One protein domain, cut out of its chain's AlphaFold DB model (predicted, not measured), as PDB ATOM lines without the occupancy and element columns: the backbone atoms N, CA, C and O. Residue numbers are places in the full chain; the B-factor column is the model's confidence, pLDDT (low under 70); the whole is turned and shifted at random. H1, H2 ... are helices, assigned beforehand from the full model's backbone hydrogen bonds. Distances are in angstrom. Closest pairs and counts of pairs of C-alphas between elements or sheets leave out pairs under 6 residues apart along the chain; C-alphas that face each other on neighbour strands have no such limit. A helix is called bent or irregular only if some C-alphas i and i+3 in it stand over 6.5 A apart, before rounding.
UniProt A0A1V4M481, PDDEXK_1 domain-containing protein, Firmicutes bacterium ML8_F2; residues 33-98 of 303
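AT A GLANCE: This is residues 33 to 98 of the 303 residues of the protein "PDDEXK_1 domain-containing protein" of Firmicutes bacterium ML8_F2 (UniProt A0A1V4M481). The longest helix, H5, crosses steeply over one side of two helices, H1 and H4, that run opposite ways side by side. At one end of this three-helix core the chain turns back from H1 to H4 through two short helices, H2 and H3, which both pack on H5. The printed part has 66 residues with five named helices, H1 to H5 in that order along the chain, and no named strand; its class is all helix. It is compact, with a radius of gyration of the C-alphas of 11.1 A, and elongated in outline, spanning 31 by 20 by 17 A.

IN THESE COORDINATES: Find C-alpha 82 at (241.249, 326.339, 458.995); from there H5, residues 82 to 97, runs 23.1 A to C-alpha 97 at (252.907, 327.309, 478.893). H5 is irregular: C-alphas 83 and 86 are 7.4 A apart, and its line is a rough one. Look next at H4, residues 65 to 77, 18.1 A long. H1, residues 35 to 46, begins at C-alpha 35 at (230.248, 321.603, 472.870) and is 16.5 A long. Between H1 and H4 along the chain you find H2, residues 50 to 53, 5.7 A long, and H3, residues 58 to 62, 5.9 A long.

HOW THE PARTS SIT: Start at H5, the hub, which touches the four other helices. With its residues 82 to 89 alone it touches H4, opposite ways at a steep tilt of 66 degrees; the closest C-alphas, of Ala 72 and Glu 82, are 6.0 A apart. Its residues 88 to 92 touch residues 41 to 45 of H1, the same way at a steep tilt of 55 degrees; the closest C-alphas, of Leu 45 and Val 92, are 6.3 A apart. H5 touches H3 at Leu 89 and Ala 62, their closest C-alphas, 6.6 A apart, and H2 at Leu 96 and Ala 50, 6.8 A. H1 touches H4 with residues 40 to 44 alone, opposite ways at a shallow tilt of 29 degrees; look at their closest C-alphas, of Met 40 and Ala 74, 6.3 A apart. H2 and H3 are close but not clearly touching, and H1 is apart from H2 and H3. In H1, H3 and H4 every O i to N i+4 pair is within hydrogen-bond range; in H5 10 of 12 are, and H2 is too short for such a pair.

THE WHOLE: The two C-alphas farthest apart, of Gly 34 and Asp 55, are 32.1 A from each other. The printed part runs from residue 33 to 98 with no cut, and the four links between the helices are tight. The mean pLDDT of the printed part is 94.4, and no printed residue is under 70.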
ATOM      1  N   GLY A  33     231.799 329.537 470.771       90.38
ATOM      2  CA  GLY A  33     231.533 328.707 471.948       90.38
ATOM      3  C   GLY A  33     230.884 327.369 471.579       90.38
ATOM      4  O   GLY A  33     230.640 327.086 470.409       90.38
ATOM      5  N   GLY A  34     230.570 326.570 472.596       90.81
ATOM      6  CA  GLY A  34     229.762 325.362 472.446       90.81
ATOM      7  C   GLY A  34     230.540 324.052 472.546       90.81
ATOM      8  O   GLY A  34     231.770 324.014 472.607       90.81
ATOM      9  N   ARG A  35     229.769 322.960 472.580       92.12
ATOM     10  CA  ARG A  35     230.248 321.603 472.870       92.12
ATOM     11  C   ARG A  35     231.334 321.129 471.906       92.12
ATOM     12  O   ARG A  35     232.356 320.636 472.366       92.12
ATOM     13  N   GLU A  36     231.142 321.301 470.599       94.25
ATOM     14  CA  GLU A  36     232.116 320.837 469.597       94.25
ATOM     15  C   GLU A  36     233.454 321.577 469.690       94.25
ATOM     16  O   GLU A  36     234.505 320.954 469.549       94.25
ATOM     17  N   THR A  37     233.443 322.877 470.010       94.75
ATOM     18  CA  THR A  37     234.684 323.618 470.279       94.75
ATOM     19  C   THR A  37     235.416 323.029 471.480       94.75
ATOM     20  O   THR A  37     236.632 322.868 471.439       94.75
ATOM     21  N   GLY A  38     234.676 322.690 472.540       94.38
ATOM     22  CA  GLY A  38     235.228 322.016 473.711       94.38
ATOM     23  C   GLY A  38     235.880 320.686 473.347       94.38
ATOM     24  O   GLY A  38     237.066 320.514 473.598       94.38
ATOM     25  N   ILE A  39     235.150 319.789 472.678       94.75
ATOM     26  CA  ILE A  39     235.671 318.470 472.280       94.75
ATOM     27  C   ILE A  39     236.941 318.618 471.428       94.75
ATOM     28  O   ILE A  39     237.931 317.935 471.676       94.75
ATOM     29  N   MET A  40     236.944 319.542 470.465       97.00
ATOM     30  CA  MET A  40     238.108 319.811 469.620       97.00
ATOM     31  C   MET A  40     239.324 320.288 470.429       97.00
ATOM     32  O   MET A  40     240.439 319.817 470.199       97.00
ATOM     33  N   LEU A  41     239.122 321.195 471.391       96.81
ATOM     34  CA  LEU A  41     240.203 321.707 472.236       96.81
ATOM     35  C   LEU A  41     240.751 320.629 473.178       96.81
ATOM     36  O   LEU A  41     241.969 320.538 473.320       96.81
ATOM     37  N   HIS A  42     239.891 319.786 473.762       96.00
ATOM     38  CA  HIS A  42     240.327 318.642 474.576       96.00
ATOM     39  C   HIS A  42     241.159 317.672 473.739       96.00
ATOM     40  O   HIS A  42     242.282 317.363 474.124       96.00
ATOM     41  N   ALA A  43     240.673 317.293 472.552       95.00
ATOM     42  CA  ALA A  43     241.394 316.396 471.653       95.00
ATOM     43  C   ALA A  43     242.777 316.950 471.272       95.00
ATOM     44  O   ALA A  43     243.753 316.210 471.206       95.00
ATOM     45  N   LEU A  44     242.897 318.263 471.039       96.19
ATOM     46  CA  LEU A  44     244.196 318.881 470.765       96.19
ATOM     47  C   LEU A  44     245.121 318.910 471.980       96.19
ATOM     48  O   LEU A  44     246.321 318.691 471.813       96.19
ATOM     49  N   LEU A  45     244.596 319.198 473.171       96.25
ATOM     50  CA  LEU A  45     245.370 319.206 474.415       96.25
ATOM     51  C   LEU A  45     245.865 317.803 474.773       96.25
ATOM     52  O   LEU A  45     247.021 317.655 475.161       96.25
ATOM     53  N   GLU A  46     245.031 316.785 474.578       94.94
ATOM     54  CA  GLU A  46     245.363 315.374 474.779       94.94
ATOM     55  C   GLU A  46     246.547 314.943 473.900       94.94
ATOM     56  O   GLU A  46     247.540 314.406 474.392       94.94
ATOM     57  N   ILE A  47     246.473 315.216 472.594       93.50
ATOM     58  CA  ILE A  47     247.478 314.750 471.628       93.50
ATOM     59  C   ILE A  47     248.693 315.678 471.508       93.50
ATOM     60  O   ILE A  47     249.554 315.441 470.656       93.50
ATOM     61  N   THR A  48     248.757 316.754 472.297       94.75
ATOM     62  CA  THR A  48     249.887 317.689 472.317       94.75
ATOM     63  C   THR A  48     250.781 317.384 473.518       94.75
ATOM     64  O   THR A  48     250.461 317.767 474.644       94.75
ATOM     65  N   PRO A  49     251.941 316.733 473.315       91.12
ATOM     66  CA  PRO A  49     252.863 316.451 474.400       91.12
ATOM     67  C   PRO A  49     253.405 317.750 474.996       91.12
ATOM     68  O   PRO A  49     253.975 318.575 474.282       91.12
ATOM     69  N   ALA A  50     253.307 317.889 476.317       88.62
ATOM     70  CA  ALA A  50     253.873 319.006 477.076       88.62
ATOM     71  C   ALA A  50     255.341 319.305 476.704       88.62
ATOM     72  O   ALA A  50     255.740 320.464 476.581       88.62
ATOM     73  N   GLU A  51     256.121 318.254 476.451       87.19
ATOM     74  CA  GLU A  51     257.550 318.357 476.148       87.19
ATOM     75  C   GLU A  51     257.846 319.003 474.794       87.19
ATOM     76  O   GLU A  51     258.924 319.571 474.616       87.19
ATOM     77  N   GLU A  52     256.894 318.984 473.853       90.88
ATOM     78  CA  GLU A  52     257.041 319.686 472.574       90.88
ATOM     79  C   GLU A  52     257.085 321.207 472.747       90.88
ATOM     80  O   GLU A  52     257.599 321.887 471.859       90.88
ATOM     81  N   LEU A  53     256.540 321.738 473.849       90.25
ATOM     82  CA  LEU A  53     256.466 323.174 474.133       90.25
ATOM     83  C   LEU A  53     257.574 323.662 475.071       90.25
ATOM     84  O   LEU A  53     257.718 324.871 475.283       90.25
ATOM     85  N   LYS A  54     258.343 322.741 475.657       82.62
ATOM     86  CA  LYS A  54     259.397 323.074 476.608       82.62
ATOM     87  C   LYS A  54     260.440 323.972 475.941       82.62
ATOM     88  O   LYS A  54     260.948 323.655 474.871       82.62
ATOM     89  N   ASP A  55     260.706 325.118 476.564       82.44
ATOM     90  CA  ASP A  55     261.669 326.130 476.107       82.44
ATOM     91  C   ASP A  55     261.425 326.683 474.684       82.44
ATOM     92  O   ASP A  55     262.315 327.288 474.087       82.44
ATOM     93  N   ARG A  56     260.210 326.518 474.132       90.31
ATOM     94  CA  ARG A  56     259.812 327.091 472.838       90.31
ATOM     95  C   ARG A  56     258.855 328.259 473.011       90.31
ATOM     96  O   ARG A  56     257.865 328.170 473.739       90.31
ATOM     97  N   GLU A  57     259.107 329.315 472.250       92.94
ATOM     98  CA  GLU A  57     258.180 330.429 472.052       92.94
ATOM     99  C   GLU A  57     257.032 330.030 471.118       92.94
ATOM    100  O   GLU A  57     257.214 329.206 470.214       92.94
ATOM    101  N   PHE A  58     255.865 330.657 471.299       94.56
ATOM    102  CA  PHE A  58     254.661 330.365 470.514       94.56
ATOM    103  C   PHE A  58     254.926 330.389 469.007       94.56
ATOM    104  O   PHE A  58     254.631 329.414 468.322       94.56
ATOM    105  N   ALA A  59     255.559 331.452 468.499       95.12
ATOM    106  CA  ALA A  59     255.829 331.609 467.069       95.12
ATOM    107  C   ALA A  59     256.650 330.444 466.489       95.12
ATOM    108  O   ALA A  59     256.380 329.980 465.385       95.12
ATOM    109  N   GLY A  60     257.630 329.935 467.243       95.44
ATOM    110  CA  GLY A  60     258.456 328.808 466.812       95.44
ATOM    111  C   GLY A  60     257.738 327.462 466.904       95.44
ATOM    112  O   GLY A  60     258.020 326.566 466.110       95.44
ATOM    113  N   TRP A  61     256.829 327.294 467.865       96.44
ATOM    114  CA  TRP A  61     256.013 326.086 468.009       96.44
ATOM    115  C   TRP A  61     254.880 326.026 466.976       96.44
ATOM    116  O   TRP A  61     254.768 325.034 466.262       96.44
ATOM    117  N   ALA A  62     254.119 327.108 466.809       96.50
ATOM    118  CA  ALA A  62     253.020 327.197 465.849       96.50
ATOM    119  C   ALA A  62     253.489 327.169 464.381       96.50
ATOM    120  O   ALA A  62     252.736 326.778 463.492       96.50
ATOM    121  N   ALA A  63     254.742 327.552 464.101       96.12
ATOM    122  CA  ALA A  63     255.316 327.464 462.758       96.12
ATOM    123  C   ALA A  63     255.653 326.027 462.315       96.12
ATOM    124  O   ALA A  63     255.810 325.806 461.112       96.12
ATOM    125  N   ASP A  64     255.767 325.081 463.253       96.50
ATOM    126  CA  ASP A  64     256.130 323.687 462.991       96.50
ATOM    127  C   ASP A  64     255.074 322.994 462.126       96.50
ATOM    128  O   ASP A  64     253.882 322.986 462.437       96.50
ATOM    129  N   GLU A  65     255.521 322.381 461.034       96.75
ATOM    130  CA  GLU A  65     254.639 321.747 460.061       96.75
ATOM    131  C   GLU A  65     253.808 320.616 460.686       96.75
ATOM    132  O   GLU A  65     252.628 320.466 460.373       96.75
ATOM    133  N   LYS A  66     254.371 319.866 461.644       96.06
ATOM    134  CA  LYS A  66     253.624 318.812 462.351       96.06
ATOM    135  C   LYS A  66     252.513 319.394 463.223       96.06
ATOM    136  O   LYS A  66     251.424 318.825 463.289       96.06
ATOM    137  N   VAL A  67     252.778 320.528 463.871       96.88
ATOM    138  CA  VAL A  67     251.811 321.226 464.733       96.88
ATOM    139  C   VAL A  67     250.670 321.795 463.889       96.88
ATOM    140  O   VAL A  67     249.504 321.587 464.222       96.88
ATOM    141  N   LYS A  68     250.984 322.411 462.744       96.56
ATOM    142  CA  LYS A  68     249.977 322.898 461.787       96.56
ATOM    143  C   LYS A  68     249.096 321.776 461.254       96.56
ATOM    144  O   LYS A  68     247.875 321.901 461.253       96.56
ATOM    145  N   GLN A  69     249.698 320.660 460.843       96.38
ATOM    146  CA  GLN A  69     248.953 319.504 460.341       96.38
ATOM    147  C   GLN A  69     248.028 318.911 461.406       96.38
ATOM    148  O   GLN A  69     246.884 318.578 461.097       96.38
ATOM    149  N   ARG A  70     248.493 318.825 462.660       96.44
ATOM    150  CA  ARG A  70     247.693 318.387 463.812       96.44
ATOM    151  C   ARG A  70     246.498 319.313 464.051       96.44
ATOM    152  O   ARG A  70     245.372 318.825 464.131       96.44
ATOM    153  N   ALA A  71     246.721 320.627 464.104       96.75
ATOM    154  CA  ALA A  71     245.654 321.615 464.278       96.75
ATOM    155  C   ALA A  71     244.628 321.553 463.141       96.75
ATOM    156  O   ALA A  71     243.431 321.437 463.392       96.75
ATOM    157  N   ALA A  72     245.092 321.535 461.891       96.19
ATOM    158  CA  ALA A  72     244.219 321.458 460.727       96.19
ATOM    159  C   ALA A  72     243.415 320.143 460.696       96.19
ATOM    160  O   ALA A  72     242.234 320.142 460.352       96.19
ATOM    161  N   ALA A  73     244.020 319.016 461.092       96.44
ATOM    162  CA  ALA A  73     243.315 317.742 461.206       96.44
ATOM    163  C   ALA A  73     242.221 317.775 462.284       96.44
ATOM    164  O   ALA A  73     241.114 317.302 462.022       96.44
ATOM    165  N   ALA A  74     242.498 318.358 463.454       96.12
ATOM    166  CA  ALA A  74     241.508 318.514 464.517       96.12
ATOM    167  C   ALA A  74     240.360 319.439 464.089       96.12
ATOM    168  O   ALA A  74     239.197 319.053 464.183       96.12
ATOM    169  N   LEU A  75     240.668 320.611 463.526       96.50
ATOM    170  CA  LEU A  75     239.658 321.545 463.019       96.50
ATOM    171  C   LEU A  75     238.739 320.875 461.995       96.50
ATOM    172  O   LEU A  75     237.522 320.883 462.169       96.50
ATOM    173  N   ARG A  76     239.307 320.207 460.981       96.38
ATOM    174  CA  ARG A  76     238.518 319.499 459.962       96.38
ATOM    175  C   ARG A  76     237.657 318.385 460.555       96.38
ATOM    176  O   ARG A  76     236.503 318.250 460.157       96.38
ATOM    177  N   ARG A  77     238.188 317.601 461.502       96.19
ATOM    178  CA  ARG A  77     237.447 316.508 462.159       96.19
ATOM    179  C   ARG A  77     236.208 317.009 462.904       96.19
ATOM    180  O   ARG A  77     235.206 316.303 462.927       96.19
ATOM    181  N   HIS A  78     236.282 318.209 463.471       95.25
ATOM    182  CA  HIS A  78     235.199 318.826 464.241       95.25
ATOM    183  C   HIS A  78     234.402 319.876 463.448       95.25
ATOM    184  O   HIS A  78     233.592 320.597 464.021       95.25
ATOM    185  N   GLY A  79     234.602 319.967 462.127       94.81
ATOM    186  CA  GLY A  79     233.813 320.841 461.253       94.81
ATOM    187  C   GLY A  79     234.153 322.333 461.337       94.81
ATOM    188  O   GLY A  79     233.339 323.164 460.939       94.81
ATOM    189  N   PHE A  80     235.342 322.691 461.825       95.88
ATOM    190  CA  PHE A  80     235.814 324.073 461.891       95.88
ATOM    191  C   PHE A  80     236.670 324.457 460.680       95.88
ATOM    192  O   PHE A  80     237.421 323.649 460.131       95.88
ATOM    193  N   ALA A  81     236.579 325.728 460.284       93.81
ATOM    194  CA  ALA A  81     237.402 326.294 459.222       93.81
ATOM    195  C   ALA A  81     238.870 326.440 459.660       93.81
ATOM    196  O   ALA A  81     239.163 326.795 460.802       93.81
ATOM    197  N   GLU A  82     239.803 326.248 458.723       92.81
ATOM    198  CA  GLU A  82     241.249 326.339 458.995       92.81
ATOM    199  C   GLU A  82     241.698 327.742 459.432       92.81
ATOM    200  O   GLU A  82     242.749 327.876 460.056       92.81
ATOM    201  N   MET A  83     240.886 328.776 459.184       94.00
ATOM    202  CA  MET A  83     241.150 330.144 459.648       94.00
ATOM    203  C   MET A  83     241.298 330.258 461.174       94.00
ATOM    204  O   MET A  83     241.952 331.182 461.642       94.00
ATOM    205  N   PHE A  84     240.744 329.316 461.947       95.56
ATOM    206  CA  PHE A  84     240.870 329.289 463.409       95.56
ATOM    207  C   PHE A  84     242.168 328.638 463.915       95.56
ATOM    208  O   PHE A  84     242.363 328.552 465.126       95.56
ATOM    209  N   SER A  85     243.059 328.170 463.030       95.19
ATOM    210  CA  SER A  85     244.275 327.435 463.423       95.19
ATOM    211  C   SER A  85     245.145 328.214 464.404       95.19
ATOM    212  O   SER A  85     245.517 327.672 465.443       95.19
ATOM    213  N   ASP A  86     245.424 329.485 464.116       94.75
ATOM    214  CA  ASP A  86     246.286 330.306 464.972       94.75
ATOM    215  C   ASP A  86     245.644 330.559 466.341       94.75
ATOM    216  O   ASP A  86     246.318 330.453 467.365       94.75
ATOM    217  N   GLU A  87     244.334 330.826 466.381       95.12
ATOM    218  CA  GLU A  87     243.596 331.054 467.630       95.12
ATOM    219  C   GLU A  87     243.587 329.799 468.511       95.12
ATOM    220  O   GLU A  87     243.890 329.862 469.703       95.12
ATOM    221  N   VAL A  88     243.305 328.636 467.924       96.25
ATOM    222  CA  VAL A  88     243.283 327.356 468.640       96.25
ATOM    223  C   VAL A  88     244.670 326.973 469.148       96.25
ATOM    224  O   VAL A  88     244.814 326.589 470.310       96.25
ATOM    225  N   LEU A  89     245.705 327.119 468.318       96.69
ATOM    226  CA  LEU A  89     247.083 326.887 468.741       96.69
ATOM    227  C   LEU A  89     247.481 327.845 469.865       96.69
ATOM    228  O   LEU A  89     248.117 327.418 470.825       96.69
ATOM    229  N   GLN A  90     247.079 329.115 469.799       96.00
ATOM    230  CA  GLN A  90     247.352 330.078 470.863       96.00
ATOM    231  C   GLN A  90     246.684 329.673 472.184       96.00
ATOM    232  O   GLN A  90     247.328 329.754 473.229       96.00
ATOM    233  N   LEU A  91     245.434 329.198 472.154       95.94
ATOM    234  CA  LEU A  91     244.733 328.698 473.343       95.94
ATOM    235  C   LEU A  91     245.447 327.484 473.953       95.94
ATOM    236  O   LEU A  91     245.702 327.468 475.157       95.94
ATOM    237  N   VAL A  92     245.820 326.501 473.127       96.38
ATOM    238  CA  VAL A  92     246.557 325.303 473.566       96.38
ATOM    239  C   VAL A  92     247.919 325.684 474.148       96.38
ATOM    240  O   VAL A  92     248.287 325.229 475.234       96.38
ATOM    241  N   TYR A  93     248.654 326.564 473.466       96.25
ATOM    242  CA  TYR A  93     249.943 327.058 473.938       96.25
ATOM    243  C   TYR A  93     249.802 327.764 475.286       96.25
ATOM    244  O   TYR A  93     250.530 327.449 476.225       96.25
ATOM    245  N   ASN A  94     248.839 328.680 475.415       95.06
ATOM    246  CA  ASN A  94     248.601 329.410 476.655       95.06
ATOM    247  C   ASN A  94     248.234 328.464 477.797       95.06
ATOM    248  O   ASN A  94     248.810 328.591 478.877       95.06
ATOM    249  N   ALA A  95     247.331 327.510 477.563       95.50
ATOM    250  CA  ALA A  95     246.928 326.525 478.559       95.50
ATOM    251  C   ALA A  95     248.138 325.757 479.116       95.50
ATOM    252  O   ALA A  95     248.272 325.604 480.328       95.50
ATOM    253  N   LEU A  96     249.063 325.339 478.248       95.19
ATOM    254  CA  LEU A  96     250.214 324.529 478.643       95.19
ATOM    255  C   LEU A  96     251.408 325.346 479.164       95.19
ATOM    256  O   LEU A  96     252.123 324.876 480.051       95.19
ATOM    257  N   ARG A  97     251.663 326.551 478.638       94.12
ATOM    258  CA  ARG A  97     252.907 327.309 478.893       94.12
ATOM    259  C   ARG A  97     252.760 328.525 479.789       94.12
ATOM    260  O   ARG A  97     253.783 328.992 480.292       94.12
ATOM    261  N   THR A  98     251.547 329.029 480.013       93.06
ATOM    262  CA  THR A  98     251.351 330.187 480.894       93.06
ATOM    263  C   THR A  98     251.902 329.869 482.284       93.06
ATOM    264  O   THR A  98     251.471 328.877 482.878       93.06
TER     265      THR A  98